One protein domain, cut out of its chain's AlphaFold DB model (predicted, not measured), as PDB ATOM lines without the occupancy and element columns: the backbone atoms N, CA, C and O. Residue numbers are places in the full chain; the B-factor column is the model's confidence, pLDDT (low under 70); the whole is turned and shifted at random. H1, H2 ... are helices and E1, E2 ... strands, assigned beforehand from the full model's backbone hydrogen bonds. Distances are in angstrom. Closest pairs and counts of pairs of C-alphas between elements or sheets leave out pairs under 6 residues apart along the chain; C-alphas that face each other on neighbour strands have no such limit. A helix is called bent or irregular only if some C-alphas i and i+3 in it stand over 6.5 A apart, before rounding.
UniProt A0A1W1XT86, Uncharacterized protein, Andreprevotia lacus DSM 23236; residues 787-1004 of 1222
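What this domain is: This is residues 787 to 1004 of the 1222 residues of an uncharacterized protein of Andreprevotia lacus DSM 23236 (UniProt A0A1W1XT86). Two parts meet at H3: a small three-stranded sheet with H1 and H3 over one face and H2 over the other, and a cluster of mostly crossed helices, H4 to H9, gathered round H6. The longest helix, H8, runs along one side of this cluster and ends near the end of H1. The printed part has 218 residues with nine named helices and three named strands, in the order H1 E1 H2 E2 E3 H3 H4 H5 H6 H7 H8 H9; the sheet, E1 E3 E2, is mixed, and the class is mostly helix. The whole is compact, with a radius of gyration of the C-alphas of 17.1 A and spans of 52 by 37 by 32 A.

How they stand to each other: Start with H1, residues 788 to 798, and E1, residues 807 to 810, where the closest C-alphas are those of Ala 788 and Val 809, 5.4 A apart. E1 is parallel to E3, residues 853 to 856, with N 808 and O 853 2.9 A apart. E3 forms an antiparallel hairpin with E2, residues 844 to 846; look at N 845 and O 854, 2.8 A apart. The sheet lies in three layers, helices on both faces: H1 and H3, residues 863 to 877, on one face, and H2, residues 813 to 820, on the other at a height over the sheet of 8.6 A. H3 touches H4, residues 886 to 898, at Ala 871 and Ala 888, their closest C-alphas, 4.2 A apart. The hub is H6, residues 924 to 942, which touches six helices. Its closest C-alphas to H5, residues 902 to 914, are Ala 928 to Ala 908, 4.7 A; to H8, residues 958 to 982, Leu 933 to Gln 968, 5.6 A; to H9, residues 991 to 1002, Ala 934 to Leu 997, 5.4 A. H6 and H7, residues 945 to 952, form a helical hairpin and only just touch, with 3 pairs of C-alphas within 8 A, the closest Thr 939 and Trp 945, 6.1 A. H4 and H8 touch at a shallow tilt of 8 degrees, opposite ways, closest at the C-alphas of Ala 898 and Val 967, 6.1 A. Every O i to N i+4 pair is within hydrogen-bond range in H2, H3, H4, H5, H6, H7 and H9, against 6 of 7 in H1 and 17 of 21 in H8.

Where its parts are: Find C-alpha 788 at (40.485, -4.321, 2.035), where H1 begins its 15.1 A. H3 is 21.2 A long and H6 26.9 A. H8 runs 36.6 A from C-alpha 958 at (6.858, -36.000, -6.313); it is irregular, with C-alphas 959 and 962 7.1 A apart. H9 ends at C-alpha 1002, (31.171, -24.639, -5.987).

The domain as a whole: The two C-alphas farthest apart, those of Asn 822 and Ala 959, are 54.0 A apart. The printed part has no cut, and the one long link is H2 to E2, residues 821 to 843. The mean pLDDT of the printed part is 85.5; residues 829 to 840, 879 and 985 to 1004 are under 70.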
ATOM      1  N   ALA A 787      38.189  -2.287  -1.600       90.94
ATOM      2  CA  ALA A 787      39.356  -1.948  -0.796       90.94
ATOM      3  C   ALA A 787      39.330  -2.723   0.536       90.94
ATOM      4  O   ALA A 787      38.384  -2.588   1.322       90.94
ATOM      5  N   ALA A 788      40.385  -3.486   0.833       93.44
ATOM      6  CA  ALA A 788      40.485  -4.321   2.035       93.44
ATOM      7  C   ALA A 788      40.142  -3.590   3.362       93.44
ATOM      8  O   ALA A 788      39.432  -4.174   4.185       93.44
ATOM      9  N   PRO A 789      40.504  -2.302   3.583       93.88
ATOM     10  CA  PRO A 789      40.102  -1.554   4.783       93.88
ATOM     11  C   PRO A 789      38.602  -1.224   4.883       93.88
ATOM     12  O   PRO A 789      38.134  -0.796   5.940       93.88
ATOM     13  N   VAL A 790      37.825  -1.349   3.802       89.62
ATOM     14  CA  VAL A 790      36.353  -1.276   3.842       89.62
ATOM     15  C   VAL A 790      35.804  -2.621   4.306       89.62
ATOM     16  O   VAL A 790      35.117  -2.662   5.323       89.62
ATOM     17  N   LEU A 791      36.202  -3.711   3.639       92.12
ATOM     18  CA  LEU A 791      35.802  -5.078   3.990       92.12
ATOM     19  C   LEU A 791      36.103  -5.415   5.453       92.12
ATOM     20  O   LEU A 791      35.211  -5.876   6.163       92.12
ATOM     21  N   GLN A 792      37.321  -5.121   5.926       94.69
ATOM     22  CA  GLN A 792      37.730  -5.362   7.312       94.69
ATOM     23  C   GLN A 792      36.741  -4.737   8.306       94.69
ATOM     24  O   GLN A 792      36.302  -5.414   9.226       94.69
ATOM     25  N   ARG A 793      36.303  -3.487   8.088       91.56
ATOM     26  CA  ARG A 793      35.360  -2.805   8.994       91.56
ATOM     27  C   ARG A 793      33.962  -3.424   8.986       91.56
ATOM     28  O   ARG A 793      33.332  -3.481  10.042       91.56
ATOM     29  N   THR A 794      33.481  -3.903   7.837       90.31
ATOM     30  CA  THR A 794      32.214  -4.655   7.756       90.31
ATOM     31  C   THR A 794      32.319  -5.974   8.523       90.31
ATOM     32  O   THR A 794      31.411  -6.345   9.264       90.31
ATOM     33  N   LEU A 795      33.454  -6.662   8.405       92.00
ATOM     34  CA  LEU A 795      33.692  -7.953   9.045       92.00
ATOM     35  C   LEU A 795      33.926  -7.848  10.559       92.00
ATOM     36  O   LEU A 795      33.362  -8.639  11.314       92.00
ATOM     37  N   ASP A 796      34.682  -6.842  11.011       91.56
ATOM     38  CA  ASP A 796      34.881  -6.505  12.428       91.56
ATOM     39  C   ASP A 796      33.535  -6.242  13.131       91.56
ATOM     40  O   ASP A 796      33.371  -6.536  14.317       91.56
ATOM     41  N   HIS A 797      32.555  -5.704  12.392       88.69
ATOM     42  CA  HIS A 797      31.182  -5.526  12.856       88.69
ATOM     43  C   HIS A 797      30.390  -6.845  12.847       88.69
ATOM     44  O   HIS A 797      29.835  -7.233  13.877       88.69
ATOM     45  N   ALA A 798      30.372  -7.561  11.718       87.38
ATOM     46  CA  ALA A 798      29.626  -8.808  11.536       87.38
ATOM     47  C   ALA A 798      30.031  -9.919  12.525       87.38
ATOM     48  O   ALA A 798      29.190 -10.678  13.015       87.38
ATOM     49  N   LEU A 799      31.332 -10.015  12.817       88.62
ATOM     50  CA  LEU A 799      31.944 -11.053  13.652       88.62
ATOM     51  C   LEU A 799      32.354 -10.527  15.039       88.62
ATOM     52  O   LEU A 799      33.104 -11.186  15.766       88.62
ATOM     53  N   ALA A 800      31.825  -9.362  15.431       86.62
ATOM     54  CA  ALA A 800      32.082  -8.730  16.717       86.62
ATOM     55  C   ALA A 800      31.879  -9.709  17.889       86.62
ATOM     56  O   ALA A 800      30.802 -10.277  18.091       86.62
ATOM     57  N   GLY A 801      32.929  -9.881  18.694       81.62
ATOM     58  CA  GLY A 801      32.927 -10.777  19.850       81.62
ATOM     59  C   GLY A 801      33.483 -12.182  19.601       81.62
ATOM     60  O   GLY A 801      33.524 -12.955  20.558       81.62
ATOM     61  N   TRP A 802      33.959 -12.506  18.392       87.31
ATOM     62  CA  TRP A 802      34.879 -13.635  18.199       87.31
ATOM     63  C   TRP A 802      36.173 -13.422  19.012       87.31
ATOM     64  O   TRP A 802      36.602 -12.287  19.228       87.31
ATOM     65  N   ARG A 803      36.748 -14.511  19.541       82.38
ATOM     66  CA  ARG A 803      37.904 -14.487  20.468       82.38
ATOM     67  C   ARG A 803      38.947 -15.580  20.219       82.38
ATOM     68  O   ARG A 803      39.968 -15.591  20.897       82.38
ATOM     69  N   ASN A 804      38.685 -16.499  19.290       81.31
ATOM     70  CA  ASN A 804      39.471 -17.719  19.089       81.31
ATOM     71  C   ASN A 804      40.260 -17.655  17.768       81.31
ATOM     72  O   ASN A 804      40.288 -18.628  17.022       81.31
ATOM     73  N   GLY A 805      40.810 -16.478  17.474       85.31
ATOM     74  CA  GLY A 805      41.479 -16.131  16.225       85.31
ATOM     75  C   GLY A 805      41.277 -14.650  15.898       85.31
ATOM     76  O   GLY A 805      40.514 -13.944  16.566       85.31
ATOM     77  N   THR A 806      41.983 -14.177  14.879       89.75
ATOM     78  CA  THR A 806      41.864 -12.840  14.293       89.75
ATOM     79  C   THR A 806      41.384 -12.930  12.850       89.75
ATOM     80  O   THR A 806      41.594 -13.928  12.157       89.75
ATOM     81  N   LEU A 807      40.710 -11.879  12.386       93.44
ATOM     82  CA  LEU A 807      40.283 -11.769  10.998       93.44
ATOM     83  C   LEU A 807      41.141 -10.734  10.279       93.44
ATOM     84  O   LEU A 807      41.280  -9.613  10.774       93.44
ATOM     85  N   ARG A 808      41.679 -11.078   9.109       95.38
ATOM     86  CA  ARG A 808      42.479 -10.158   8.296       95.38
ATOM     87  C   ARG A 808      42.053 -10.190   6.838       95.38
ATOM     88  O   ARG A 808      42.229 -11.199   6.166       95.38
ATOM     89  N   VAL A 809      41.605  -9.058   6.318       96.06
ATOM     90  CA  VAL A 809      41.507  -8.855   4.871       96.06
ATOM     91  C   VAL A 809      42.850  -8.346   4.349       96.06
ATOM     92  O   VAL A 809      43.373  -7.343   4.835       96.06
ATOM     93  N   VAL A 810      43.405  -9.034   3.358       96.25
ATOM     94  CA  VAL A 810      44.470  -8.519   2.486       96.25
ATOM     95  C   VAL A 810      43.867  -8.129   1.141       96.25
ATOM     96  O   VAL A 810      42.781  -8.596   0.801       96.25
ATOM     97  N   GLN A 811      44.545  -7.282   0.368       95.19
ATOM     98  CA  GLN A 811      44.038  -6.923  -0.956       95.19
ATOM     99  C   GLN A 811      44.161  -8.126  -1.904       95.19
ATOM    100  O   GLN A 811      43.147  -8.684  -2.318       95.19
ATOM    101  N   SER A 812      45.395  -8.591  -2.125       94.19
ATOM    102  CA  SER A 812      45.741  -9.538  -3.187       94.19
ATOM    103  C   SER A 812      46.338 -10.863  -2.697       94.19
ATOM    104  O   SER A 812      46.823 -11.002  -1.569       94.19
ATOM    105  N   THR A 813      46.373 -11.843  -3.599       91.56
ATOM    106  CA  THR A 813      46.966 -13.176  -3.391       91.56
ATOM    107  C   THR A 813      48.454 -13.137  -3.048       91.56
ATOM    108  O   THR A 813      48.922 -13.978  -2.287       91.56
ATOM    109  N   GLU A 814      49.207 -12.149  -3.538       91.88
ATOM    110  CA  GLU A 814      50.625 -11.966  -3.189       91.88
ATOM    111  C   GLU A 814      50.799 -11.574  -1.712       91.88
ATOM    112  O   GLU A 814      51.667 -12.106  -1.010       91.88
ATOM    113  N   GLN A 815      49.918 -10.704  -1.203       93.25
ATOM    114  CA  GLN A 815      49.890 -10.335   0.214       93.25
ATOM    115  C   GLN A 815      49.488 -11.532   1.083       93.25
ATOM    116  O   GLN A 815      50.110 -11.762   2.119       93.25
ATOM    117  N   ALA A 816      48.508 -12.336   0.647       93.00
ATOM    118  CA  ALA A 816      48.159 -13.584   1.327       93.00
ATOM    119  C   ALA A 816      49.350 -14.551   1.350       93.00
ATOM    120  O   ALA A 816      49.789 -14.949   2.423       93.00
ATOM    121  N   HIS A 817      49.935 -14.866   0.191       90.69
ATOM    122  CA  HIS A 817      51.081 -15.768   0.074       90.69
ATOM    123  C   HIS A 817      52.256 -15.336   0.966       90.69
ATOM    124  O   HIS A 817      52.869 -16.177   1.616       90.69
ATOM    125  N   THR A 818      52.520 -14.029   1.071       92.31
ATOM    126  CA  THR A 818      53.549 -13.469   1.966       92.31
ATOM    127  C   THR A 818      53.251 -13.718   3.450       92.31
ATOM    128  O   THR A 818      54.168 -14.029   4.205       92.31
ATOM    129  N   LEU A 819      51.986 -13.638   3.880       90.19
ATOM    130  CA  LEU A 819      51.585 -13.965   5.258       90.19
ATOM    131  C   LEU A 819      51.585 -15.472   5.553       90.19
ATOM    132  O   LEU A 819      51.716 -15.860   6.709       90.19
ATOM    133  N   LEU A 820      51.426 -16.310   4.528       91.75
ATOM    134  CA  LEU A 820      51.332 -17.768   4.654       91.75
ATOM    135  C   LEU A 820      52.686 -18.486   4.590       91.75
ATOM    136  O   LEU A 820      52.738 -19.701   4.781       91.75
ATOM    137  N   GLN A 821      53.789 -17.774   4.335       90.50
ATOM    138  CA  GLN A 821      55.113 -18.394   4.257       90.50
ATOM    139  C   GLN A 821      55.442 -19.121   5.569       90.50
ATOM    140  O   GLN A 821      55.567 -18.501   6.624       90.50
ATOM    141  N   ASN A 822      55.639 -20.440   5.483       87.94
ATOM    142  CA  ASN A 822      55.898 -21.340   6.617       87.94
ATOM    143  C   ASN A 822      54.725 -21.501   7.612       87.94
ATOM    144  O   ASN A 822      54.959 -21.888   8.755       87.94
ATOM    145  N   THR A 823      53.480 -21.232   7.199       88.44
ATOM    146  CA  THR A 823      52.285 -21.425   8.040       88.44
ATOM    147  C   THR A 823      51.352 -22.480   7.446       88.44
ATOM    148  O   THR A 823      50.945 -22.365   6.292       88.44
ATOM    149  N   ASP A 824      50.965 -23.479   8.245       88.12
ATOM    150  CA  ASP A 824      49.944 -24.455   7.850       88.12
ATOM    151  C   ASP A 824      48.589 -23.762   7.666       88.12
ATOM    152  O   ASP A 824      48.023 -23.190   8.602       88.12
ATOM    153  N   ALA A 825      48.067 -23.823   6.444       88.56
ATOM    154  CA  ALA A 825      46.877 -23.096   6.029       88.56
ATOM    155  C   ALA A 825      45.954 -23.970   5.179       88.56
ATOM    156  O   ALA A 825      46.406 -24.793   4.376       88.56
ATOM    157  N   VAL A 826      44.649 -23.763   5.340       89.19
ATOM    158  CA  VAL A 826      43.596 -24.442   4.580       89.19
ATOM    159  C   VAL A 826      42.864 -23.395   3.736       89.19
ATOM    160  O   VAL A 826      42.335 -22.449   4.323       89.19
ATOM    161  N   PRO A 827      42.830 -23.510   2.394       88.50
ATOM    162  CA  PRO A 827      42.090 -22.576   1.547       88.50
ATOM    163  C   PRO A 827      40.591 -22.620   1.871       88.50
ATOM    164  O   PRO A 827      40.017 -23.703   2.017       88.50
ATOM    165  N   LEU A 828      39.944 -21.455   1.968       85.19
ATOM    166  CA  LEU A 828      38.494 -21.407   2.191       85.19
ATOM    167  C   LEU A 828      37.758 -21.917   0.947       85.19
ATOM    168  O   LEU A 828      38.174 -21.647  -0.186       85.19
ATOM    169  N   GLY A 829      36.674 -22.660   1.169       67.69
ATOM    170  CA  GLY A 829      35.900 -23.308   0.104       67.69
ATOM    171  C   GLY A 829      36.606 -24.484  -0.590       67.69
ATOM    172  O   GLY A 829      36.081 -24.990  -1.578       67.69
ATOM    173  N   GLY A 830      37.772 -24.930  -0.101       62.34
ATOM    174  CA  GLY A 830      38.533 -26.050  -0.665       62.34
ATOM    175  C   GLY A 830      38.814 -27.176   0.336       62.34
ATOM    176  O   GLY A 830      38.925 -26.954   1.545       62.34
ATOM    177  N   GLN A 831      38.978 -28.400  -0.173       47.69
ATOM    178  CA  GLN A 831      39.535 -29.528   0.581       47.69
ATOM    179  C   GLN A 831      41.023 -29.699   0.233       47.69
ATOM    180  O   GLN A 831      41.361 -30.015  -0.903       47.69
ATOM    181  N   GLY A 832      41.913 -29.502   1.210       54.53
ATOM    182  CA  GLY A 832      43.359 -29.697   1.056       54.53
ATOM    183  C   GLY A 832      44.191 -28.796   1.971       54.53
ATOM    184  O   GLY A 832      43.650 -27.958   2.692       54.53
ATOM    185  N   THR A 833      45.512 -28.959   1.937       49.84
ATOM    186  CA  THR A 833      46.476 -27.984   2.475       49.84
ATOM    187  C   THR A 833      46.865 -26.975   1.392       49.84
ATOM    188  O   THR A 833      46.815 -27.280   0.198       49.84
ATOM    189  N   ALA A 834      47.241 -25.757   1.785       52.41
ATOM    190  CA  ALA A 834      47.601 -24.699   0.846       52.41
ATOM    191  C   ALA A 834      48.903 -25.013   0.078       52.41
ATOM    192  O   ALA A 834      50.011 -24.850   0.585       52.41
ATOM    193  N   SER A 835      48.757 -25.416  -1.184       52.66
ATOM    194  CA  SER A 835      49.824 -25.443  -2.191       52.66
ATOM    195  C   SER A 835      49.829 -24.155  -3.025       52.66
ATOM    196  O   SER A 835      48.793 -23.502  -3.175       52.66
ATOM    197  N   ALA A 836      50.963 -23.821  -3.650       45.38
ATOM    198  CA  ALA A 836      51.104 -22.615  -4.476       45.38
ATOM    199  C   ALA A 836      50.171 -22.555  -5.707       45.38
ATOM    200  O   ALA A 836      49.951 -21.476  -6.247       45.38
ATOM    201  N   HIS A 837      49.598 -23.681  -6.152       43.31
ATOM    202  CA  HIS A 837      48.572 -23.680  -7.203       43.31
ATOM    203  C   HIS A 837      47.162 -23.457  -6.640       43.31
ATOM    204  O   HIS A 837      46.372 -22.732  -7.238       43.31
ATOM    205  N   THR A 838      46.854 -24.001  -5.457       55.09
ATOM    206  CA  THR A 838      45.562 -23.762  -4.783       55.09
ATOM    207  C   THR A 838      45.392 -22.330  -4.263       55.09
ATOM    208  O   THR A 838      44.262 -21.913  -4.014       55.09
ATOM    209  N   THR A 839      46.471 -21.551  -4.110       56.38
ATOM    210  CA  THR A 839      46.364 -20.167  -3.621       56.38
ATOM    211  C   THR A 839      45.760 -19.198  -4.642       56.38
ATOM    212  O   THR A 839      45.138 -18.210  -4.257       56.38
ATOM    213  N   ALA A 840      45.894 -19.479  -5.941       60.78
ATOM    214  CA  ALA A 840      45.485 -18.567  -7.013       60.78
ATOM    215  C   ALA A 840      43.961 -18.419  -7.194       60.78
ATOM    216  O   ALA A 840      43.532 -17.501  -7.884       60.78
ATOM    217  N   GLN A 841      43.147 -19.301  -6.599       73.12
ATOM    218  CA  GLN A 841      41.681 -19.291  -6.748       73.12
ATOM    219  C   GLN A 841      40.906 -19.287  -5.421       73.12
ATOM    220  O   GLN A 841      39.681 -19.187  -5.436       73.12
ATOM    221  N   SER A 842      41.572 -19.390  -4.264       85.25
ATOM    222  CA  SER A 842      40.856 -19.405  -2.984       85.25
ATOM    223  C   SER A 842      40.478 -17.998  -2.518       85.25
ATOM    224  O   SER A 842      41.262 -17.058  -2.632       85.25
ATOM    225  N   GLN A 843      39.283 -17.860  -1.943       90.25
ATOM    226  CA  GLN A 843      38.757 -16.596  -1.410       90.25
ATOM    227  C   GLN A 843      39.448 -16.163  -0.099       90.25
ATOM    228  O   GLN A 843      39.276 -15.033   0.365       90.25
ATOM    229  N   GLY A 844      40.249 -17.046   0.502       93.19
ATOM    230  CA  GLY A 844      40.979 -16.796   1.737       93.19
ATOM    231  C   GLY A 844      41.622 -18.063   2.298       93.19
ATOM    232  O   GLY A 844      41.675 -19.088   1.624       93.19
ATOM    233  N   TYR A 845      42.045 -18.032   3.561       93.38
ATOM    234  CA  TYR A 845      42.616 -19.184   4.263       93.38
ATOM    235  C   TYR A 845      42.205 -19.200   5.728       93.38
ATOM    236  O   TYR A 845      42.162 -18.154   6.372       93.38
ATOM    237  N   TYR A 846      41.971 -20.393   6.263       92.12
ATOM    238  CA  TYR A 846      41.885 -20.655   7.695       92.12
ATOM    239  C   TYR A 846      43.235 -21.181   8.188       92.12
ATOM    240  O   TYR A 846      43.823 -22.059   7.548       92.12
ATOM    241  N   LEU A 847      43.719 -20.666   9.320       92.06
ATOM    242  CA  LEU A 847      44.972 -21.079   9.961       92.06
ATOM    243  C   LEU A 847      44.662 -21.971  11.175       92.06
ATOM    244  O   LEU A 847      44.318 -21.448  12.237       92.06
ATOM    245  N   PRO A 848      44.781 -23.312  11.091       87.25
ATOM    246  CA  PRO A 848      44.313 -24.199  12.159       87.25
ATOM    247  C   PRO A 848      45.048 -24.038  13.495       87.25
ATOM    248  O   PRO A 848      44.485 -24.374  14.535       87.25
ATOM    249  N   ALA A 849      46.285 -23.529  13.477       87.81
ATOM    250  CA  ALA A 849      47.118 -23.356  14.667       87.81
ATOM    251  C   ALA A 849      46.722 -22.148  15.539       87.81
ATOM    252  O   ALA A 849      46.882 -22.196  16.756       87.81
ATOM    253  N   SER A 850      46.208 -21.072  14.932       88.31
ATOM    254  CA  SER A 850      45.790 -19.838  15.622       88.31
ATOM    255  C   SER A 850      44.277 -19.610  15.606       88.31
ATOM    256  O   SER A 850      43.764 -18.824  16.401       88.31
ATOM    257  N   GLY A 851      43.565 -20.290  14.703       88.25
ATOM    258  CA  GLY A 851      42.162 -20.050  14.384       88.25
ATOM    259  C   GLY A 851      41.931 -18.864  13.443       88.25
ATOM    260  O   GLY A 851      40.781 -18.601  13.105       88.25
ATOM    261  N   ASP A 852      42.976 -18.144  13.015       92.06
ATOM    262  CA  ASP A 852      42.822 -16.950  12.175       92.06
ATOM    263  C   ASP A 852      42.149 -17.261  10.830       92.06
ATOM    264  O   ASP A 852      42.317 -18.344  10.261       92.06
ATOM    265  N   ILE A 853      41.452 -16.265  10.275       93.88
ATOM    266  CA  ILE A 853      40.984 -16.285   8.885       93.88
ATOM    267  C   ILE A 853      41.564 -15.085   8.138       93.88
ATOM    268  O   ILE A 853      41.357 -13.926   8.512       93.88
ATOM    269  N   ILE A 854      42.260 -15.380   7.042       95.62
ATOM    270  CA  ILE A 854      42.734 -14.410   6.058       95.62
ATOM    271  C   ILE A 854      41.749 -14.408   4.884       95.62
ATOM    272  O   ILE A 854      41.394 -15.474   4.396       95.62
ATOM    273  N   LEU A 855      41.326 -13.242   4.402       95.81
ATOM    274  CA  LEU A 855      40.487 -13.081   3.208       95.81
ATOM    275  C   LEU A 855      41.230 -12.280   2.133       95.81
ATOM    276  O   LEU A 855      41.906 -11.308   2.468       95.81
ATOM    277  N   ILE A 856      41.085 -12.660   0.859       96.19
ATOM    278  CA  ILE A 856      41.634 -11.917  -0.288       96.19
ATOM    279  C   ILE A 856      40.517 -11.057  -0.883       96.19
ATOM    280  O   ILE A 856      39.562 -11.586  -1.451       96.19
ATOM    281  N   ALA A 857      40.629  -9.735  -0.758       94.75
ATOM    282  CA  ALA A 857      39.620  -8.795  -1.241       94.75
ATOM    283  C   ALA A 857      39.398  -8.888  -2.758       94.75
ATOM    284  O   ALA A 857      38.253  -8.896  -3.203       94.75
ATOM    285  N   ASP A 858      40.475  -9.044  -3.533       93.50
ATOM    286  CA  ASP A 858      40.432  -9.155  -4.998       93.50
ATOM    287  C   ASP A 858      39.717 -10.436  -5.490       93.50
ATOM    288  O   ASP A 858      39.369 -10.544  -6.662       93.50
ATOM    289  N   HIS A 859      39.480 -11.413  -4.602       93.19
ATOM    290  CA  HIS A 859      38.782 -12.674  -4.889       93.19
ATOM    291  C   HIS A 859      37.339 -12.710  -4.345       93.19
ATOM    292  O   HIS A 859      36.657 -13.733  -4.463       93.19
ATOM    293  N   LEU A 860      36.863 -11.627  -3.724       90.69
ATOM    294  CA  LEU A 860      35.548 -11.555  -3.090       90.69
ATOM    295  C   LEU A 860      34.610 -10.649  -3.904       90.69
ATOM    296  O   LEU A 860      34.912  -9.472  -4.079       90.69
ATOM    297  N   PRO A 861      33.453 -11.148  -4.382       86.62
ATOM    298  CA  PRO A 861      32.570 -10.368  -5.254       86.62
ATOM    299  C   PRO A 861      31.787  -9.275  -4.512       86.62
ATOM    300  O   PRO A 861      31.281  -8.352  -5.145       86.62
ATOM    301  N   SER A 862      31.645  -9.371  -3.185       88.38
ATOM    302  CA  SER A 862      30.965  -8.363  -2.366       88.38
ATOM    303  C   SER A 862      31.361  -8.449  -0.884       88.38
ATOM    304  O   SER A 862      31.973  -9.426  -0.437       88.38
ATOM    305  N   ALA A 863      30.990  -7.434  -0.095       87.06
ATOM    306  CA  ALA A 863      31.200  -7.435   1.354       87.06
ATOM    307  C   ALA A 863      30.322  -8.477   2.071       87.06
ATOM    308  O   ALA A 863      30.731  -9.062   3.074       87.06
ATOM    309  N   GLU A 864      29.148  -8.766   1.520       85.75
ATOM    310  CA  GLU A 864      28.223  -9.801   1.983       85.75
ATOM    311  C   GLU A 864      28.852 -11.176   1.770       85.75
ATOM    312  O   GLU A 864      28.856 -11.993   2.688       85.75
ATOM    313  N   HIS A 865      29.467 -11.411   0.604       87.06
ATOM    314  CA  HIS A 865      30.201 -12.649   0.337       87.06
ATOM    315  C   HIS A 865      31.394 -12.814   1.287       87.06
ATOM    316  O   HIS A 865      31.620 -13.911   1.790       87.06
ATOM    317  N   ALA A 866      32.112 -11.732   1.610       90.62
ATOM    318  CA  ALA A 866      33.177 -11.755   2.615       90.62
ATOM    319  C   ALA A 866      32.651 -12.168   4.006       90.62
ATOM    320  O   ALA A 866      33.218 -13.049   4.658       90.62
ATOM    321  N   VAL A 867      31.543 -11.555   4.449       90.88
ATOM    322  CA  VAL A 867      30.879 -11.860   5.730       90.88
ATOM    323  C   VAL A 867      30.353 -13.294   5.754       90.88
ATOM    324  O   VAL A 867      30.501 -13.981   6.767       90.88
ATOM    325  N   TRP A 868      29.790 -13.772   4.643       91.44
ATOM    326  CA  TRP A 868      29.354 -15.156   4.495       91.44
ATOM    327  C   TRP A 868      30.526 -16.131   4.572       91.44
ATOM    328  O   TRP A 868      30.486 -17.023   5.413       91.44
ATOM    329  N   ALA A 869      31.578 -15.945   3.770       90.62
ATOM    330  CA  ALA A 869      32.717 -16.860   3.702       90.62
ATOM    331  C   ALA A 869      33.378 -17.043   5.078       90.62
ATOM    332  O   ALA A 869      33.568 -18.172   5.530       90.62
ATOM    333  N   ALA A 870      33.634 -15.944   5.797       91.50
ATOM    334  CA  ALA A 870      34.182 -16.011   7.148       91.50
ATOM    335  C   ALA A 870      33.209 -16.659   8.156       91.50
ATOM    336  O   ALA A 870      33.625 -17.478   8.973       91.50
ATOM    337  N   ALA A 871      31.908 -16.352   8.106       90.31
ATOM    338  CA  ALA A 871      30.932 -16.944   9.026       90.31
ATOM    339  C   ALA A 871      30.665 -18.440   8.763       90.31
ATOM    340  O   ALA A 871      30.479 -19.209   9.710       90.31
ATOM    341  N   HIS A 872      30.654 -18.845   7.493       88.00
ATOM    342  CA  HIS A 872      30.520 -20.222   7.022       88.00
ATOM    343  C   HIS A 872      31.705 -21.062   7.506       88.00
ATOM    344  O   HIS A 872      31.514 -22.080   8.175       88.00
ATOM    345  N   GLU A 873      32.925 -20.579   7.272       88.19
ATOM    346  CA  GLU A 873      34.156 -21.260   7.674       88.19
ATOM    347  C   GLU A 873      34.307 -21.323   9.199       88.19
ATOM    348  O   GLU A 873      34.547 -22.405   9.728       88.19
ATOM    349  N   LEU A 874      34.016 -20.256   9.956       88.56
ATOM    350  CA  LEU A 874      33.952 -20.357  11.425       88.56
ATOM    351  C   LEU A 874      32.946 -21.429  11.886       88.56
ATOM    352  O   LEU A 874      33.253 -22.215  12.786       88.56
ATOM    353  N   GLY A 875      31.773 -21.505  11.245       85.31
ATOM    354  CA  GLY A 875      30.767 -22.541  11.496       85.31
ATOM    355  C   GLY A 875      31.285 -23.967  11.257       85.31
ATOM    356  O   GLY A 875      31.024 -24.846  12.091       85.31
ATOM    357  N   GLN A 876      32.061 -24.165  10.182       83.00
ATOM    358  CA  GLN A 876      32.696 -25.437   9.820       83.00
ATOM    359  C   GLN A 876      33.894 -25.819  10.714       83.00
ATOM    360  O   GLN A 876      34.057 -26.990  11.063       83.00
ATOM    361  N   ARG A 877      34.768 -24.875  11.083       80.19
ATOM    362  CA  ARG A 877      36.042 -25.208  11.749       80.19
ATOM    363  C   ARG A 877      35.913 -25.375  13.268       80.19
ATOM    364  O   ARG A 877      36.642 -26.179  13.846       80.19
ATOM    365  N   HIS A 878      34.979 -24.688  13.933       75.94
ATOM    366  CA  HIS A 878      34.831 -24.781  15.394       75.94
ATOM    367  C   HIS A 878      33.736 -25.768  15.828       75.94
ATOM    368  O   HIS A 878      32.555 -25.574  15.550       75.94
ATOM    369  N   ALA A 879      34.090 -26.797  16.603       62.28
ATOM    370  CA  ALA A 879      33.108 -27.736  17.156       62.28
ATOM    371  C   ALA A 879      32.124 -27.059  18.137       62.28
ATOM    372  O   ALA A 879      30.908 -27.250  18.021       62.28
ATOM    373  N   ASP A 880      32.639 -26.243  19.065       75.44
ATOM    374  CA  ASP A 880      31.858 -25.570  20.109       75.44
ATOM    375  C   ASP A 880      31.068 -24.363  19.568       75.44
ATOM    376  O   ASP A 880      31.613 -23.423  18.997       75.44
ATOM    377  N   ARG A 881      29.749 -24.377  19.790       70.88
ATOM    378  CA  ARG A 881      28.809 -23.329  19.359       70.88
ATOM    379  C   ARG A 881      28.801 -22.112  20.291       70.88
ATOM    380  O   ARG A 881      28.170 -21.113  19.948       70.88
ATOM    381  N   THR A 882      29.436 -22.184  21.465       76.12
ATOM    382  CA  THR A 882      29.494 -21.076  22.434       76.12
ATOM    383  C   THR A 882      30.601 -20.065  22.126       76.12
ATOM    384  O   THR A 882      30.449 -18.894  22.468       76.12
ATOM    385  N   THR A 883      31.660 -20.484  21.425       78.94
ATOM    386  CA  THR A 883      32.804 -19.640  21.026       78.94
ATOM    387  C   THR A 883      32.617 -18.945  19.673       78.94
ATOM    388  O   THR A 883      33.364 -18.020  19.343       78.94
ATOM    389  N   LEU A 884      31.607 -19.354  18.896       85.44
ATOM    390  CA  LEU A 884      31.254 -18.735  17.618       85.44
ATOM    391  C   LEU A 884      30.694 -17.310  17.796       85.44
ATOM    392  O   LEU A 884      29.817 -17.107  18.647       85.44
ATOM    393  N   PRO A 885      31.080 -16.342  16.938       88.44
ATOM    394  CA  PRO A 885      30.375 -15.067  16.845       88.44
ATOM    395  C   PRO A 885      28.923 -15.278  16.396       88.44
ATOM    396  O   PRO A 885      28.568 -16.299  15.797       88.44
ATOM    397  N   ALA A 886      28.068 -14.291  16.680       89.44
ATOM    398  CA  ALA A 886      26.621 -14.412  16.492       89.44
ATOM    399  C   ALA A 886      26.232 -14.808  15.056       89.44
ATOM    400  O   ALA A 886      25.432 -15.729  14.894       89.44
ATOM    401  N   ALA A 887      26.865 -14.194  14.049       88.56
ATOM    402  CA  ALA A 887      26.645 -14.474  12.633       88.56
ATOM    403  C   ALA A 887      26.900 -15.955  12.280       88.56
ATOM    404  O   ALA A 887      25.980 -16.651  11.849       88.56
ATOM    405  N   ALA A 888      28.111 -16.465  12.536       90.00
ATOM    406  CA  ALA A 888      28.499 -17.856  12.266       90.00
ATOM    407  C   ALA A 888      27.610 -18.871  13.007       90.00
ATOM    408  O   ALA A 888      27.182 -19.884  12.450       90.00
ATOM    409  N   ARG A 889      27.279 -18.569  14.268       91.25
ATOM    410  CA  ARG A 889      26.389 -19.399  15.086       91.25
ATOM    411  C   ARG A 889      24.966 -19.439  14.527       91.25
ATOM    412  O   ARG A 889      24.346 -20.499  14.554       91.25
ATOM    413  N   GLU A 890      24.438 -18.314  14.045       91.12
ATOM    414  CA  GLU A 890      23.103 -18.260  13.446       91.12
ATOM    415  C   GLU A 890      23.065 -18.961  12.083       91.12
ATOM    416  O   GLU A 890      22.174 -19.779  11.873       91.12
ATOM    417  N   LEU A 891      24.064 -18.760  11.217       89.38
ATOM    418  CA  LEU A 891      24.180 -19.447   9.921       89.38
ATOM    419  C   LEU A 891      24.152 -20.978  10.091       89.38
ATOM    420  O   LEU A 891      23.306 -21.664   9.513       89.38
ATOM    421  N   ARG A 892      24.976 -21.502  11.009       89.81
ATOM    422  CA  ARG A 892      24.979 -22.922  11.395       89.81
ATOM    423  C   ARG A 892      23.635 -23.401  11.947       89.81
ATOM    424  O   ARG A 892      23.243 -24.543  11.712       89.81
ATOM    425  N   ASN A 893      22.909 -22.553  12.678       91.31
ATOM    426  CA  ASN A 893      21.564 -22.885  13.149       91.31
ATOM    427  C   ASN A 893      20.559 -22.961  11.987       91.31
ATOM    428  O   ASN A 893      19.733 -23.871  11.985       91.31
ATOM    429  N   LEU A 894      20.631 -22.057  11.003       92.69
ATOM    430  CA  LEU A 894      19.746 -22.055   9.833       92.69
ATOM    431  C   LEU A 894      19.893 -23.344   9.016       92.69
ATOM    432  O   LEU A 894      18.889 -24.004   8.740       92.69
ATOM    433  N   ALA A 895      21.130 -23.746   8.713       91.62
ATOM    434  CA  ALA A 895      21.424 -24.980   7.987       91.62
ATOM    435  C   ALA A 895      20.927 -26.232   8.739       91.62
ATOM    436  O   ALA A 895      20.233 -27.080   8.174       91.62
ATOM    437  N   LEU A 896      21.210 -26.323  10.046       91.38
ATOM    438  CA  LEU A 896      20.780 -27.452  10.879       91.38
ATOM    439  C   LEU A 896      19.255 -27.505  11.102       91.38
ATOM    440  O   LEU A 896      18.722 -28.593  11.300       91.38
ATOM    441  N   VAL A 897      18.547 -26.369  11.054       94.00
ATOM    442  CA  VAL A 897      17.072 -26.322  11.085       94.00
ATOM    443  C   VAL A 897      16.481 -26.751   9.743       94.00
ATOM    444  O   VAL A 897      15.563 -27.565   9.720       94.00
ATOM    445  N   ALA A 898      17.015 -26.266   8.621       93.75
ATOM    446  CA  ALA A 898      16.563 -26.679   7.292       93.75
ATOM    447  C   ALA A 898      16.735 -28.198   7.077       93.75
ATOM    448  O   ALA A 898      15.847 -28.872   6.551       93.75
ATOM    449  N   ARG A 899      17.823 -28.768   7.612       94.88
ATOM    450  CA  ARG A 899      18.082 -30.212   7.628       94.88
ATOM    451  C   ARG A 899      17.097 -31.048   8.468       94.88
ATOM    452  O   ARG A 899      17.096 -32.266   8.344       94.88
ATOM    453  N   GLN A 900      16.206 -30.453   9.264       95.31
ATOM    454  CA  GLN A 900      15.146 -31.214   9.952       95.31
ATOM    455  C   GLN A 900      14.088 -31.774   8.981       95.31
ATOM    456  O   GLN A 900      13.332 -32.675   9.341       95.31
ATOM    457  N   ASN A 901      14.036 -31.285   7.737       96.94
ATOM    458  CA  ASN A 901      13.213 -31.872   6.685       96.94
ATOM    459  C   ASN A 901      13.810 -33.200   6.182       96.94
ATOM    460  O   ASN A 901      14.980 -33.261   5.811       96.94
ATOM    461  N   GLY A 902      12.988 -34.252   6.099       96.50
ATOM    462  CA  GLY A 902      13.443 -35.595   5.722       96.50
ATOM    463  C   GLY A 902      14.089 -35.705   4.332       96.50
ATOM    464  O   GLY A 902      15.036 -36.473   4.180       96.50
ATOM    465  N   SER A 903      13.639 -34.928   3.340       96.25
ATOM    466  CA  SER A 903      14.256 -34.893   2.003       96.25
ATOM    467  C   SER A 903      15.626 -34.209   2.042       96.25
ATOM    468  O   SER A 903      16.590 -34.737   1.493       96.25
ATOM    469  N   VAL A 904      15.730 -33.075   2.750       96.69
ATOM    470  CA  VAL A 904      17.002 -32.351   2.945       96.69
ATOM    471  C   VAL A 904      17.994 -33.207   3.734       96.69
ATOM    472  O   VAL A 904      19.160 -33.277   3.364       96.69
ATOM    473  N   ASN A 905      17.549 -33.916   4.777       97.38
ATOM    474  CA  ASN A 905      18.408 -34.817   5.547       97.38
ATOM    475  C   ASN A 905      18.901 -36.014   4.724       97.38
ATOM    476  O   ASN A 905      20.070 -36.377   4.830       97.38
ATOM    477  N   ALA A 906      18.038 -36.619   3.899       97.12
ATOM    478  CA  ALA A 906      18.428 -37.731   3.034       97.12
ATOM    479  C   ALA A 906      19.503 -37.310   2.019       97.12
ATOM    480  O   ALA A 906      20.494 -38.023   1.854       97.12
ATOM    481  N   LEU A 907      19.334 -36.134   1.400       97.81
ATOM    482  CA  LEU A 907      20.311 -35.539   0.487       97.81
ATOM    483  C   LEU A 907      21.611 -35.163   1.211       97.81
ATOM    484  O   LEU A 907      22.683 -35.567   0.771       97.81
ATOM    485  N   ALA A 908      21.523 -34.498   2.364       97.12
ATOM    486  CA  ALA A 908      22.681 -34.128   3.175       97.12
ATOM    487  C   ALA A 908      23.504 -35.350   3.607       97.12
ATOM    488  O   ALA A 908      24.711 -35.376   3.397       97.12
ATOM    489  N   SER A 909      22.879 -36.407   4.135       97.12
ATOM    490  CA  SER A 909      23.608 -37.631   4.500       97.12
ATOM    491  C   SER A 909      24.141 -38.407   3.284       97.12
ATOM    492  O   SER A 909      25.073 -39.193   3.442       97.12
ATOM    493  N   ALA A 910      23.586 -38.227   2.079       97.12
ATOM    494  CA  ALA A 910      24.149 -38.804   0.854       97.12
ATOM    495  C   ALA A 910      25.394 -38.042   0.384       97.12
ATOM    496  O   ALA A 910      26.433 -38.665   0.172       97.12
ATOM    497  N   ILE A 911      25.317 -36.708   0.341       95.75
ATOM    498  CA  ILE A 911      26.460 -35.815   0.118       95.75
ATOM    499  C   ILE A 911      27.557 -36.103   1.154       95.75
ATOM    500  O   ILE A 911      28.707 -36.313   0.785       95.75
ATOM    501  N   ALA A 912      27.214 -36.229   2.440       95.31
ATOM    502  CA  ALA A 912      28.186 -36.538   3.487       95.31
ATOM    503  C   ALA A 912      28.973 -37.828   3.193       95.31
ATOM    504  O   ALA A 912      30.200 -37.817   3.231       95.31
ATOM    505  N   ARG A 913      28.288 -38.915   2.803       95.50
ATOM    506  CA  ARG A 913      28.951 -40.171   2.403       95.50
ATOM    507  C   ARG A 913      29.815 -40.019   1.150       95.50
ATOM    508  O   ARG A 913      30.886 -40.613   1.097       95.50
ATOM    509  N   GLN A 914      29.367 -39.250   0.158       94.50
ATOM    510  CA  GLN A 914      30.088 -39.052  -1.104       94.50
ATOM    511  C   GLN A 914      31.372 -38.226  -0.934       94.50
ATOM    512  O   GLN A 914      32.391 -38.567  -1.526       94.50
ATOM    513  N   HIS A 915      31.342 -37.181  -0.102       88.06
ATOM    514  CA  HIS A 915      32.484 -36.290   0.145       88.06
ATOM    515  C   HIS A 915      33.302 -36.679   1.399       88.06
ATOM    516  O   HIS A 915      34.085 -35.872   1.898       88.06
ATOM    517  N   GLY A 916      33.121 -37.900   1.926       92.25
ATOM    518  CA  GLY A 916      33.905 -38.444   3.048       92.25
ATOM    519  C   GLY A 916      33.693 -37.749   4.401       92.25
ATOM    520  O   GLY A 916      34.563 -37.816   5.265       92.25
ATOM    521  N   LEU A 917      32.563 -37.064   4.584       89.88
ATOM    522  CA  LEU A 917      32.249 -36.275   5.773       89.88
ATOM    523  C   LEU A 917      31.660 -37.154   6.889       89.88
ATOM    524  O   LEU A 917      30.674 -37.867   6.679       89.88
ATOM    525  N   ASP A 918      32.204 -37.040   8.102       89.25
ATOM    526  CA  ASP A 918      31.615 -37.636   9.298       89.25
ATOM    527  C   ASP A 918      30.380 -36.835   9.730       89.25
ATOM    528  O   ASP A 918      30.442 -35.806  10.406       89.25
ATOM    529  N   ASP A 919      29.218 -37.361   9.355       86.19
ATOM    530  CA  ASP A 919      27.904 -36.817   9.682       86.19
ATOM    531  C   ASP A 919      27.598 -36.828  11.201       86.19
ATOM    532  O   ASP A 919      26.611 -36.233  11.653       86.19
ATOM    533  N   SER A 920      28.441 -37.468  12.027       86.00
ATOM    534  CA  SER A 920      28.425 -37.344  13.489       86.00
ATOM    535  C   SER A 920      28.896 -35.955  13.953       86.00
ATOM    536  O   SER A 920      28.301 -35.391  14.881       86.00
ATOM    537  N   LEU A 921      29.884 -35.362  13.268       84.88
ATOM    538  CA  LEU A 921      30.509 -34.097  13.648       84.88
ATOM    539  C   LEU A 921      29.579 -32.905  13.347       84.88
ATOM    540  O   LEU A 921      29.203 -32.682  12.194       84.88
ATOM    541  N   PRO A 922      29.219 -32.070  14.347       81.50
ATOM    542  CA  PRO A 922      28.229 -30.998  14.178       81.50
ATOM    543  C   PRO A 922      28.548 -29.898  13.151       81.50
ATOM    544  O   PRO A 922      27.662 -29.089  12.870       81.50
ATOM    545  N   SER A 923      29.781 -29.824  12.650       78.38
ATOM    546  CA  SER A 923      30.215 -28.908  11.589       78.38
ATOM    547  C   SER A 923      30.174 -29.546  10.199       78.38
ATOM    548  O   SER A 923      29.605 -28.970   9.280       78.38
ATOM    549  N   GLN A 924      30.673 -30.771  10.041       87.69
ATOM    550  CA  GLN A 924      30.541 -31.516   8.784       87.69
ATOM    551  C   GLN A 924      29.062 -31.833   8.481       87.69
ATOM    552  O   GLN A 924      28.617 -31.739   7.337       87.69
ATOM    553  N   ARG A 925      28.242 -32.026   9.525       89.00
ATOM    554  CA  ARG A 925      26.771 -32.061   9.444       89.00
ATOM    555  C   ARG A 925      26.145 -30.764   8.903       89.00
ATOM    556  O   ARG A 925      25.104 -30.841   8.247       89.00
ATOM    557  N   GLN A 926      26.741 -29.597   9.189       89.31
ATOM    558  CA  GLN A 926      26.343 -28.294   8.632       89.31
ATOM    559  C   GLN A 926      26.775 -28.190   7.164       89.31
ATOM    560  O   GLN A 926      25.936 -27.884   6.326       89.31
ATOM    561  N   GLN A 927      28.034 -28.502   6.843       89.19
ATOM    562  CA  GLN A 927      28.556 -28.495   5.469       89.19
ATOM    563  C   GLN A 927      27.681 -29.346   4.532       89.19
ATOM    564  O   GLN A 927      27.217 -28.869   3.498       89.19
ATOM    565  N   ALA A 928      27.351 -30.569   4.955       94.00
ATOM    566  CA  ALA A 928      26.441 -31.463   4.247       94.00
ATOM    567  C   ALA A 928      25.005 -30.910   4.111       94.00
ATOM    568  O   ALA A 928      24.331 -31.178   3.118       94.00
ATOM    569  N   ALA A 929      24.522 -30.134   5.090       95.25
ATOM    570  CA  ALA A 929      23.214 -29.479   5.022       95.25
ATOM    571  C   ALA A 929      23.197 -28.316   4.018       95.25
ATOM    572  O   ALA A 929      22.244 -28.187   3.254       95.25
ATOM    573  N   GLU A 930      24.241 -27.483   4.005       92.62
ATOM    574  CA  GLU A 930      24.349 -26.332   3.101       92.62
ATOM    575  C   GLU A 930      24.522 -26.787   1.647       92.62
ATOM    576  O   GLU A 930      23.778 -26.329   0.783       92.62
ATOM    577  N   ALA A 931      25.368 -27.790   1.391       92.44
ATOM    578  CA  ALA A 931      25.489 -28.420   0.074       92.44
ATOM    579  C   ALA A 931      24.157 -29.034  -0.417       92.44
ATOM    580  O   ALA A 931      23.785 -28.859  -1.576       92.44
ATOM    581  N   ALA A 932      23.377 -29.677   0.461       96.62
ATOM    582  CA  ALA A 932      22.049 -30.194   0.108       96.62
ATOM    583  C   ALA A 932      21.044 -29.083  -0.254       96.62
ATOM    584  O   ALA A 932      20.200 -29.268  -1.132       96.62
ATOM    585  N   LEU A 933      21.119 -27.925   0.403       95.69
ATOM    586  CA  LEU A 933      20.266 -26.768   0.106       95.69
ATOM    587  C   LEU A 933      20.689 -26.069  -1.192       95.69
ATOM    588  O   LEU A 933      19.832 -25.565  -1.918       95.69
ATOM    589  N   ALA A 934      21.984 -26.094  -1.502       92.94
ATOM    590  CA  ALA A 934      22.554 -25.603  -2.748       92.94
ATOM    591  C   ALA A 934      22.138 -26.480  -3.946       92.94
ATOM    592  O   ALA A 934      21.616 -25.969  -4.935       92.94
ATOM    593  N   GLU A 935      22.236 -27.807  -3.821       95.56
ATOM    594  CA  GLU A 935      21.749 -28.767  -4.825       95.56
ATOM    595  C   GLU A 935      20.229 -28.679  -5.044       95.56
ATOM    596  O   GLU A 935      19.750 -28.753  -6.181       95.56
ATOM    597  N   LEU A 936      19.447 -28.433  -3.985       95.94
ATOM    598  CA  LEU A 936      18.016 -28.137  -4.119       95.94
ATOM    599  C   LEU A 936      17.751 -26.784  -4.797       95.94
ATOM    600  O   LEU A 936      16.748 -26.662  -5.497       95.94
ATOM    601  N   ALA A 937      18.631 -25.788  -4.648       91.69
ATOM    602  CA  ALA A 937      18.535 -24.529  -5.387       91.69
ATOM    603  C   ALA A 937      18.834 -24.739  -6.882       91.69
ATOM    604  O   ALA A 937      18.039 -24.320  -7.721       91.69
ATOM    605  N   ALA A 938      19.901 -25.468  -7.227       91.31
ATOM    606  CA  ALA A 938      20.193 -25.853  -8.612       91.31
ATOM    607  C   ALA A 938      19.016 -26.614  -9.248       91.31
ATOM    608  O   ALA A 938      18.565 -26.272 -10.339       91.31
ATOM    609  N   THR A 939      18.457 -27.585  -8.519       94.75
ATOM    610  CA  THR A 939      17.298 -28.384  -8.954       94.75
ATOM    611  C   THR A 939      16.021 -27.549  -9.084       94.75
ATOM    612  O   THR A 939      15.179 -27.846  -9.927       94.75
ATOM    613  N   ARG A 940      15.875 -26.470  -8.302       92.06
ATOM    614  CA  ARG A 940      14.782 -25.498  -8.465       92.06
ATOM    615  C   ARG A 940      14.886 -24.723  -9.776       92.06
ATOM    616  O   ARG A 940      13.861 -24.461 -10.392       92.06
ATOM    617  N   HIS A 941      16.101 -24.346 -10.173       86.69
ATOM    618  CA  HIS A 941      16.342 -23.582 -11.397       86.69
ATOM    619  C   HIS A 941      16.295 -24.450 -12.664       86.69
ATOM    620  O   HIS A 941      15.837 -23.968 -13.693       86.69
ATOM    621  N   SER A 942      16.734 -25.712 -12.603       92.06
ATOM    622  CA  SER A 942      16.732 -26.623 -13.761       92.06
ATOM    623  C   SER A 942      15.483 -27.500 -13.886       92.06
ATOM    624  O   SER A 942      15.233 -28.055 -14.951       92.06
ATOM    625  N   GLY A 943      14.743 -27.712 -12.794       93.25
ATOM    626  CA  GLY A 943      13.694 -28.732 -12.704       93.25
ATOM    627  C   GLY A 943      14.210 -30.182 -12.699       93.25
ATOM    628  O   GLY A 943      13.410 -31.111 -12.558       93.25
ATOM    629  N   ASP A 944      15.524 -30.412 -12.826       94.62
ATOM    630  CA  ASP A 944      16.092 -31.742 -13.068       94.62
ATOM    631  C   ASP A 944      16.330 -32.550 -11.781       94.62
ATOM    632  O   ASP A 944      17.446 -32.810 -11.318       94.62
ATOM    633  N   TRP A 945      15.217 -33.017 -11.223       96.06
ATOM    634  CA  TRP A 945      15.187 -33.993 -10.135       96.06
ATOM    635  C   TRP A 945      15.799 -35.353 -10.502       96.06
ATOM    636  O   TRP A 945      16.083 -36.146  -9.602       96.06
ATOM    637  N   HIS A 946      15.960 -35.661 -11.794       95.12
ATOM    638  CA  HIS A 946      16.528 -36.929 -12.239       95.12
ATOM    639  C   HIS A 946      18.054 -36.900 -12.130       95.12
ATOM    640  O   HIS A 946      18.621 -37.819 -11.543       95.12
ATOM    641  N   ALA A 947      18.712 -35.820 -12.557       93.69
ATOM    642  CA  ALA A 947      20.148 -35.640 -12.361       93.69
ATOM    643  C   ALA A 947      20.537 -35.555 -10.872       93.69
ATOM    644  O   ALA A 947      21.555 -36.130 -10.488       93.69
ATOM    645  N   LEU A 948      19.719 -34.933 -10.009       96.31
ATOM    646  CA  LEU A 948      19.939 -34.974  -8.551       96.31
ATOM    647  C   LEU A 948      19.833 -36.410  -8.001       96.31
ATOM    648  O   LEU A 948      20.676 -36.837  -7.208       96.31
ATOM    649  N   GLN A 949      18.839 -37.189  -8.450       96.69
ATOM    650  CA  GLN A 949      18.723 -38.601  -8.073       96.69
ATOM    651  C   GLN A 949      19.900 -39.437  -8.609       96.69
ATOM    652  O   GLN A 949      20.371 -40.323  -7.899       96.69
ATOM    653  N   GLN A 950      20.389 -39.167  -9.823       95.94
ATOM    654  CA  GLN A 950      21.546 -39.856 -10.406       95.94
ATOM    655  C   GLN A 950      22.855 -39.530  -9.672       95.94
ATOM    656  O   GLN A 950      23.638 -40.447  -9.438       95.94
ATOM    657  N   ARG A 951      23.085 -38.267  -9.279       95.94
ATOM    658  CA  ARG A 951      24.297 -37.856  -8.547       95.94
ATOM    659  C   ARG A 951      24.398 -38.513  -7.169       95.94
ATOM    660  O   ARG A 951      25.430 -39.093  -6.858       95.94
ATOM    661  N   TYR A 952      23.333 -38.446  -6.364       97.06
ATOM    662  CA  TYR A 952      23.396 -38.799  -4.933       97.06
ATOM    663  C   TYR A 952      22.644 -40.085  -4.553       97.06
ATOM    664  O   TYR A 952      22.607 -40.461  -3.380       97.06
ATOM    665  N   GLY A 953      21.965 -40.737  -5.503       96.50
ATOM    666  CA  GLY A 953      21.068 -41.872  -5.243       96.50
ATOM    667  C   GLY A 953      19.764 -41.504  -4.515       96.50
ATOM    668  O   GLY A 953      18.937 -42.375  -4.240       96.50
ATOM    669  N   VAL A 954      19.547 -40.224  -4.190       97.12
ATOM    670  CA  VAL A 954      18.412 -39.764  -3.375       97.12
ATOM    671  C   VAL A 954      17.209 -39.448  -4.254       97.12
ATOM    672  O   VAL A 954      17.071 -38.360  -4.810       97.12
ATOM    673  N   ARG A 955      16.283 -40.406  -4.345       96.06
ATOM    674  CA  ARG A 955      14.970 -40.192  -4.963       96.06
ATOM    675  C   ARG A 955      14.096 -39.325  -4.056       96.06
ATOM    676  O   ARG A 955      13.591 -39.814  -3.048       96.06
ATOM    677  N   VAL A 956      13.848 -38.075  -4.448       94.81
ATOM    678  CA  VAL A 956      12.813 -37.224  -3.833       94.81
ATOM    679  C   VAL A 956      11.460 -37.514  -4.513       94.81
ATOM    680  O   VAL A 956      11.304 -37.199  -5.700       94.81
ATOM    681  N   PRO A 957      10.480 -38.138  -3.818       93.44
ATOM    682  CA  PRO A 957       9.159 -38.420  -4.384       93.44
ATOM    683  C   PRO A 957       8.431 -37.130  -4.764       93.44
ATOM    684  O   PRO A 957       8.623 -36.120  -4.094       93.44
ATOM    685  N   LEU A 958       7.564 -37.177  -5.784       91.31
ATOM    686  CA  LEU A 958       6.858 -36.000  -6.313       91.31
ATOM    687  C   LEU A 958       6.184 -35.179  -5.196       91.31
ATOM    688  O   LEU A 958       6.568 -34.039  -4.982       91.31
ATOM    689  N   ALA A 959       5.347 -35.818  -4.372       90.19
ATOM    690  CA  ALA A 959       4.677 -35.222  -3.205       90.19
ATOM    691  C   ALA A 959       5.606 -34.783  -2.039       90.19
ATOM    692  O   ALA A 959       5.144 -34.511  -0.933       90.19
ATOM    693  N   ARG A 960       6.931 -34.763  -2.235       93.94
ATOM    694  CA  ARG A 960       7.922 -34.198  -1.301       93.94
ATOM    695  C   ARG A 960       8.879 -33.201  -1.963       93.94
ATOM    696  O   ARG A 960       9.747 -32.679  -1.262       93.94
ATOM    697  N   ARG A 961       8.752 -32.947  -3.271       95.50
ATOM    698  CA  ARG A 961       9.606 -32.006  -4.016       95.50
ATOM    699  C   ARG A 961       9.358 -30.580  -3.550       95.50
ATOM    700  O   ARG A 961      10.285 -29.937  -3.064       95.50
ATOM    701  N   ASP A 962       8.103 -30.155  -3.549       91.50
ATOM    702  CA  ASP A 962       7.686 -28.805  -3.151       91.50
ATOM    703  C   ASP A 962       7.935 -28.566  -1.657       91.50
ATOM    704  O   ASP A 962       8.418 -27.511  -1.253       91.50
ATOM    705  N   GLY A 963       7.771 -29.606  -0.833       90.94
ATOM    706  CA  GLY A 963       8.182 -29.594   0.572       90.94
ATOM    707  C   GLY A 963       9.695 -29.407   0.783       90.94
ATOM    708  O   GLY A 963      10.091 -28.799   1.778       90.94
ATOM    709  N   ALA A 964      10.546 -29.892  -0.131       93.25
ATOM    710  CA  ALA A 964      11.997 -29.673  -0.091       93.25
ATOM    711  C   ALA A 964      12.372 -28.281  -0.634       93.25
ATOM    712  O   ALA A 964      13.123 -27.549   0.014       93.25
ATOM    713  N   LEU A 965      11.791 -27.876  -1.771       93.31
ATOM    714  CA  LEU A 965      11.990 -26.548  -2.362       93.31
ATOM    715  C   LEU A 965      11.494 -25.425  -1.444       93.31
ATOM    716  O   LEU A 965      12.162 -24.408  -1.306       93.31
ATOM    717  N   GLY A 966      10.379 -25.621  -0.741       92.44
ATOM    718  CA  GLY A 966       9.873 -24.679   0.255       92.44
ATOM    719  C   GLY A 966      10.783 -24.549   1.481       92.44
ATOM    720  O   GLY A 966      10.802 -23.502   2.125       92.44
ATOM    721  N   VAL A 967      11.578 -25.574   1.813       95.19
ATOM    722  CA  VAL A 967      12.625 -25.468   2.845       95.19
ATOM    723  C   VAL A 967      13.846 -24.721   2.315       95.19
ATOM    724  O   VAL A 967      14.359 -23.863   3.029       95.19
ATOM    725  N   GLN A 968      14.258 -24.972   1.068       95.25
ATOM    726  CA  GLN A 968      15.298 -24.191   0.388       95.25
ATOM    727  C   GLN A 968      14.910 -22.703   0.289       95.25
ATOM    728  O   GLN A 968      15.724 -21.845   0.625       95.25
ATOM    729  N   ALA A 969      13.656 -22.397  -0.058       90.44
ATOM    730  CA  ALA A 969      13.110 -21.039  -0.091       90.44
ATOM    731  C   ALA A 969      13.230 -20.355   1.279       90.44
ATOM    732  O   ALA A 969      13.930 -19.359   1.418       90.44
ATOM    733  N   ARG A 970      12.666 -20.975   2.328       93.69
ATOM    734  CA  ARG A 970      12.717 -20.453   3.706       93.69
ATOM    735  C   ARG A 970      14.128 -20.394   4.301       93.69
ATOM    736  O   ARG A 970      14.307 -19.774   5.349       93.69
ATOM    737  N   PHE A 971      15.111 -21.063   3.700       93.19
ATOM    738  CA  PHE A 971      16.525 -20.903   4.031       93.19
ATOM    739  C   PHE A 971      17.114 -19.675   3.326       93.19
ATOM    740  O   PHE A 971      17.725 -18.852   4.000       93.19
ATOM    741  N   ALA A 972      16.850 -19.487   2.029       88.94
ATOM    742  CA  ALA A 972      17.241 -18.290   1.278       88.94
ATOM    743  C   ALA A 972      16.649 -16.994   1.877       88.94
ATOM    744  O   ALA A 972      17.383 -16.028   2.081       88.94
ATOM    745  N   ASP A 973      15.368 -17.006   2.268       88.69
ATOM    746  CA  ASP A 973      14.708 -15.885   2.960       88.69
ATOM    747  C   ASP A 973      15.428 -15.530   4.275       88.69
ATOM    748  O   ASP A 973      15.663 -14.366   4.593       88.69
ATOM    749  N   LYS A 974      15.842 -16.547   5.042       91.81
ATOM    750  CA  LYS A 974      16.544 -16.348   6.318       91.81
ATOM    751  C   LYS A 974      18.015 -15.978   6.147       91.81
ATOM    752  O   LYS A 974      18.554 -15.303   7.019       91.81
ATOM    753  N   LEU A 975      18.660 -16.379   5.047       88.19
ATOM    754  CA  LEU A 975      19.977 -15.865   4.663       88.19
ATOM    755  C   LEU A 975      19.896 -14.370   4.340       88.19
ATOM    756  O   LEU A 975      20.730 -13.609   4.814       88.19
ATOM    757  N   ARG A 976      18.862 -13.928   3.617       86.62
ATOM    758  CA  ARG A 976      18.583 -12.505   3.363       86.62
ATOM    759  C   ARG A 976      18.382 -11.720   4.669       86.62
ATOM    760  O   ARG A 976      19.092 -10.742   4.894       86.62
ATOM    761  N   ASP A 977      17.528 -12.202   5.580       88.25
ATOM    762  CA  ASP A 977      17.379 -11.620   6.929       88.25
ATOM    763  C   ASP A 977      18.713 -11.579   7.700       88.25
ATOM    764  O   ASP A 977      18.963 -10.672   8.496       88.25
ATOM    765  N   TRP A 978      19.564 -12.594   7.534       92.12
ATOM    766  CA  TRP A 978      20.880 -12.695   8.173       92.12
ATOM    767  C   TRP A 978      21.873 -11.671   7.595       92.12
ATOM    768  O   TRP A 978      22.493 -10.938   8.368       92.12
ATOM    769  N   PHE A 979      21.950 -11.516   6.270       86.31
ATOM    770  CA  PHE A 979      22.745 -10.463   5.623       86.31
ATOM    771  C   PHE A 979      22.308  -9.069   6.082       86.31
ATOM    772  O   PHE A 979      23.153  -8.273   6.499       86.31
ATOM    773  N   GLY A 980      20.996  -8.819   6.140       85.56
ATOM    774  CA  GLY A 980      20.442  -7.548   6.615       85.56
ATOM    775  C   GLY A 980      20.745  -7.205   8.080       85.56
ATOM    776  O   GLY A 980      20.594  -6.052   8.484       85.56
ATOM    777  N   ARG A 981      21.198  -8.181   8.879       89.62
ATOM    778  CA  ARG A 981      21.613  -7.991  10.280       89.62
ATOM    779  C   ARG A 981      23.127  -7.951  10.477       89.62
ATOM    780  O   ARG A 981      23.571  -7.244  11.375       89.62
ATOM    781  N   TYR A 982      23.901  -8.690   9.680       87.75
ATOM    782  CA  TYR A 982      25.350  -8.845   9.888       87.75
ATOM    783  C   TYR A 982      26.223  -8.125   8.852       87.75
ATOM    784  O   TYR A 982      27.262  -7.595   9.232       87.75
ATOM    785  N   ALA A 983      25.808  -8.040   7.584       82.38
ATOM    786  CA  ALA A 983      26.502  -7.239   6.565       82.38
ATOM    787  C   ALA A 983      26.044  -5.763   6.547       82.38
ATOM    788  O   ALA A 983      26.758  -4.897   6.053       82.38
ATOM    789  N   GLY A 984      24.878  -5.459   7.133       72.69
ATOM    790  CA  GLY A 984      24.421  -4.086   7.393       72.69
ATOM    791  C   GLY A 984      23.704  -3.383   6.233       72.69
ATOM    792  O   GLY A 984      23.348  -2.213   6.371       72.69
ATOM    793  N   MET A 985      23.456  -4.073   5.116       57.88
ATOM    794  CA  MET A 985      22.702  -3.545   3.970       57.88
ATOM    795  C   MET A 985      21.220  -3.932   4.026       57.88
ATOM    796  O   MET A 985      20.869  -4.975   4.568       57.88
ATOM    797  N   ARG A 986      20.335  -3.096   3.468       51.97
ATOM    798  CA  ARG A 986      18.872  -3.255   3.616       51.97
ATOM    799  C   ARG A 986      18.077  -3.395   2.311       51.97
ATOM    800  O   ARG A 986      16.855  -3.450   2.381       51.97
ATOM    801  N   GLN A 987      18.753  -3.418   1.160       48.97
ATOM    802  CA  GLN A 987      18.190  -3.592  -0.191       48.97
ATOM    803  C   GLN A 987      19.230  -4.293  -1.104       48.97
ATOM    804  O   GLN A 987      20.403  -4.343  -0.738       48.97
ATOM    805  N   ASN A 988      18.798  -4.790  -2.278       47.94
ATOM    806  CA  ASN A 988      19.545  -5.573  -3.301       47.94
ATOM    807  C   ASN A 988      19.614  -7.102  -3.079       47.94
ATOM    808  O   ASN A 988      20.674  -7.718  -3.032       47.94
ATOM    809  N   GLU A 989      18.448  -7.744  -2.981       57.81
ATOM    810  CA  GLU A 989      18.298  -9.028  -2.275       57.81
ATOM    811  C   GLU A 989      18.222 -10.311  -3.138       57.81
ATOM    812  O   GLU A 989      17.986 -11.400  -2.604       57.81
ATOM    813  N   GLY A 990      18.323 -10.202  -4.467       54.00
ATOM    814  CA  GLY A 990      18.171 -11.329  -5.402       54.00
ATOM    815  C   GLY A 990      19.499 -12.013  -5.731       54.00
ATOM    816  O   GLY A 990      19.853 -13.036  -5.143       54.00
ATOM    817  N   ALA A 991      20.254 -11.411  -6.654       55.34
ATOM    818  CA  ALA A 991      21.487 -11.971  -7.213       55.34
ATOM    819  C   ALA A 991      22.549 -12.340  -6.158       55.34
ATOM    820  O   ALA A 991      23.279 -13.308  -6.345       55.34
ATOM    821  N   GLN A 992      22.612 -11.621  -5.033       64.12
ATOM    822  CA  GLN A 992      23.574 -11.882  -3.955       64.12
ATOM    823  C   GLN A 992      23.315 -13.226  -3.253       64.12
ATOM    824  O   GLN A 992      24.245 -13.996  -3.024       64.12
ATOM    825  N   VAL A 993      22.048 -13.558  -2.973       66.38
ATOM    826  CA  VAL A 993      21.686 -14.854  -2.374       66.38
ATOM    827  C   VAL A 993      21.908 -15.983  -3.385       66.38
ATOM    828  O   VAL A 993      22.399 -17.047  -3.010       66.38
ATOM    829  N   SER A 994      21.640 -15.742  -4.673       61.06
ATOM    830  CA  SER A 994      21.972 -16.681  -5.753       61.06
ATOM    831  C   SER A 994      23.482 -16.921  -5.884       61.06
ATOM    832  O   SER A 994      23.891 -18.069  -6.025       61.06
ATOM    833  N   ALA A 995      24.318 -15.882  -5.775       65.62
ATOM    834  CA  ALA A 995      25.778 -16.002  -5.810       65.62
ATOM    835  C   ALA A 995      26.329 -16.781  -4.601       65.62
ATOM    836  O   ALA A 995      27.213 -17.619  -4.756       65.62
ATOM    837  N   VAL A 996      25.756 -16.578  -3.411       69.19
ATOM    838  CA  VAL A 996      26.105 -17.340  -2.199       69.19
ATOM    839  C   VAL A 996      25.676 -18.809  -2.314       69.19
ATOM    840  O   VAL A 996      26.459 -19.700  -1.990       69.19
ATOM    841  N   LEU A 997      24.481 -19.093  -2.845       66.50
ATOM    842  CA  LEU A 997      24.038 -20.466  -3.132       66.50
ATOM    843  C   LEU A 997      24.893 -21.133  -4.228       66.50
ATOM    844  O   LEU A 997      25.190 -22.321  -4.127       66.50
ATOM    845  N   ALA A 998      25.357 -20.378  -5.229       63.25
ATOM    846  CA  ALA A 998      26.329 -20.856  -6.213       63.25
ATOM    847  C   ALA A 998      27.713 -21.117  -5.587       63.25
ATOM    848  O   ALA A 998      28.367 -22.096  -5.941       63.25
ATOM    849  N   GLY A 999      28.131 -20.319  -4.599       61.78
ATOM    850  CA  GLY A 999      29.313 -20.590  -3.775       61.78
ATOM    851  C   GLY A 999      29.193 -21.890  -2.972       61.78
ATOM    852  O   GLY A 999      30.137 -22.678  -2.935       61.78
ATOM    853  N   MET A1000      28.013 -22.169  -2.403       68.88
ATOM    854  CA  MET A1000      27.727 -23.442  -1.721       68.88
ATOM    855  C   MET A1000      27.742 -24.655  -2.670       68.88
ATOM    856  O   MET A1000      28.117 -25.741  -2.235       68.88
ATOM    857  N   LEU A1001      27.375 -24.489  -3.951       56.53
ATOM    858  CA  LEU A1001      27.561 -25.521  -4.986       56.53
ATOM    859  C   LEU A1001      29.049 -25.710  -5.326       56.53
ATOM    860  O   LEU A1001      29.546 -26.835  -5.355       56.53
ATOM    861  N   ALA A1002      29.771 -24.612  -5.568       54.25
ATOM    862  CA  ALA A1002      31.171 -24.639  -5.987       54.25
ATOM    863  C   ALA A1002      32.098 -25.269  -4.932       54.25
ATOM    864  O   ALA A1002      32.989 -26.037  -5.287       54.25
ATOM    865  N   GLY A1003      31.845 -25.018  -3.641       49.81
ATOM    866  CA  GLY A1003      32.599 -25.605  -2.525       49.81
ATOM    867  C   GLY A1003      32.422 -27.120  -2.321       49.81
ATOM    868  O   GLY A1003      33.026 -27.676  -1.405       49.81
ATOM    869  N   GLY A1004      31.592 -27.791  -3.133       42.94
ATOM    870  CA  GLY A1004      31.458 -29.253  -3.148       42.94
ATOM    871  C   GLY A1004      32.370 -29.960  -4.163       42.94
ATOM    872  O   GLY A1004      32.955 -30.992  -3.836       42.94
TER     873      GLY A1004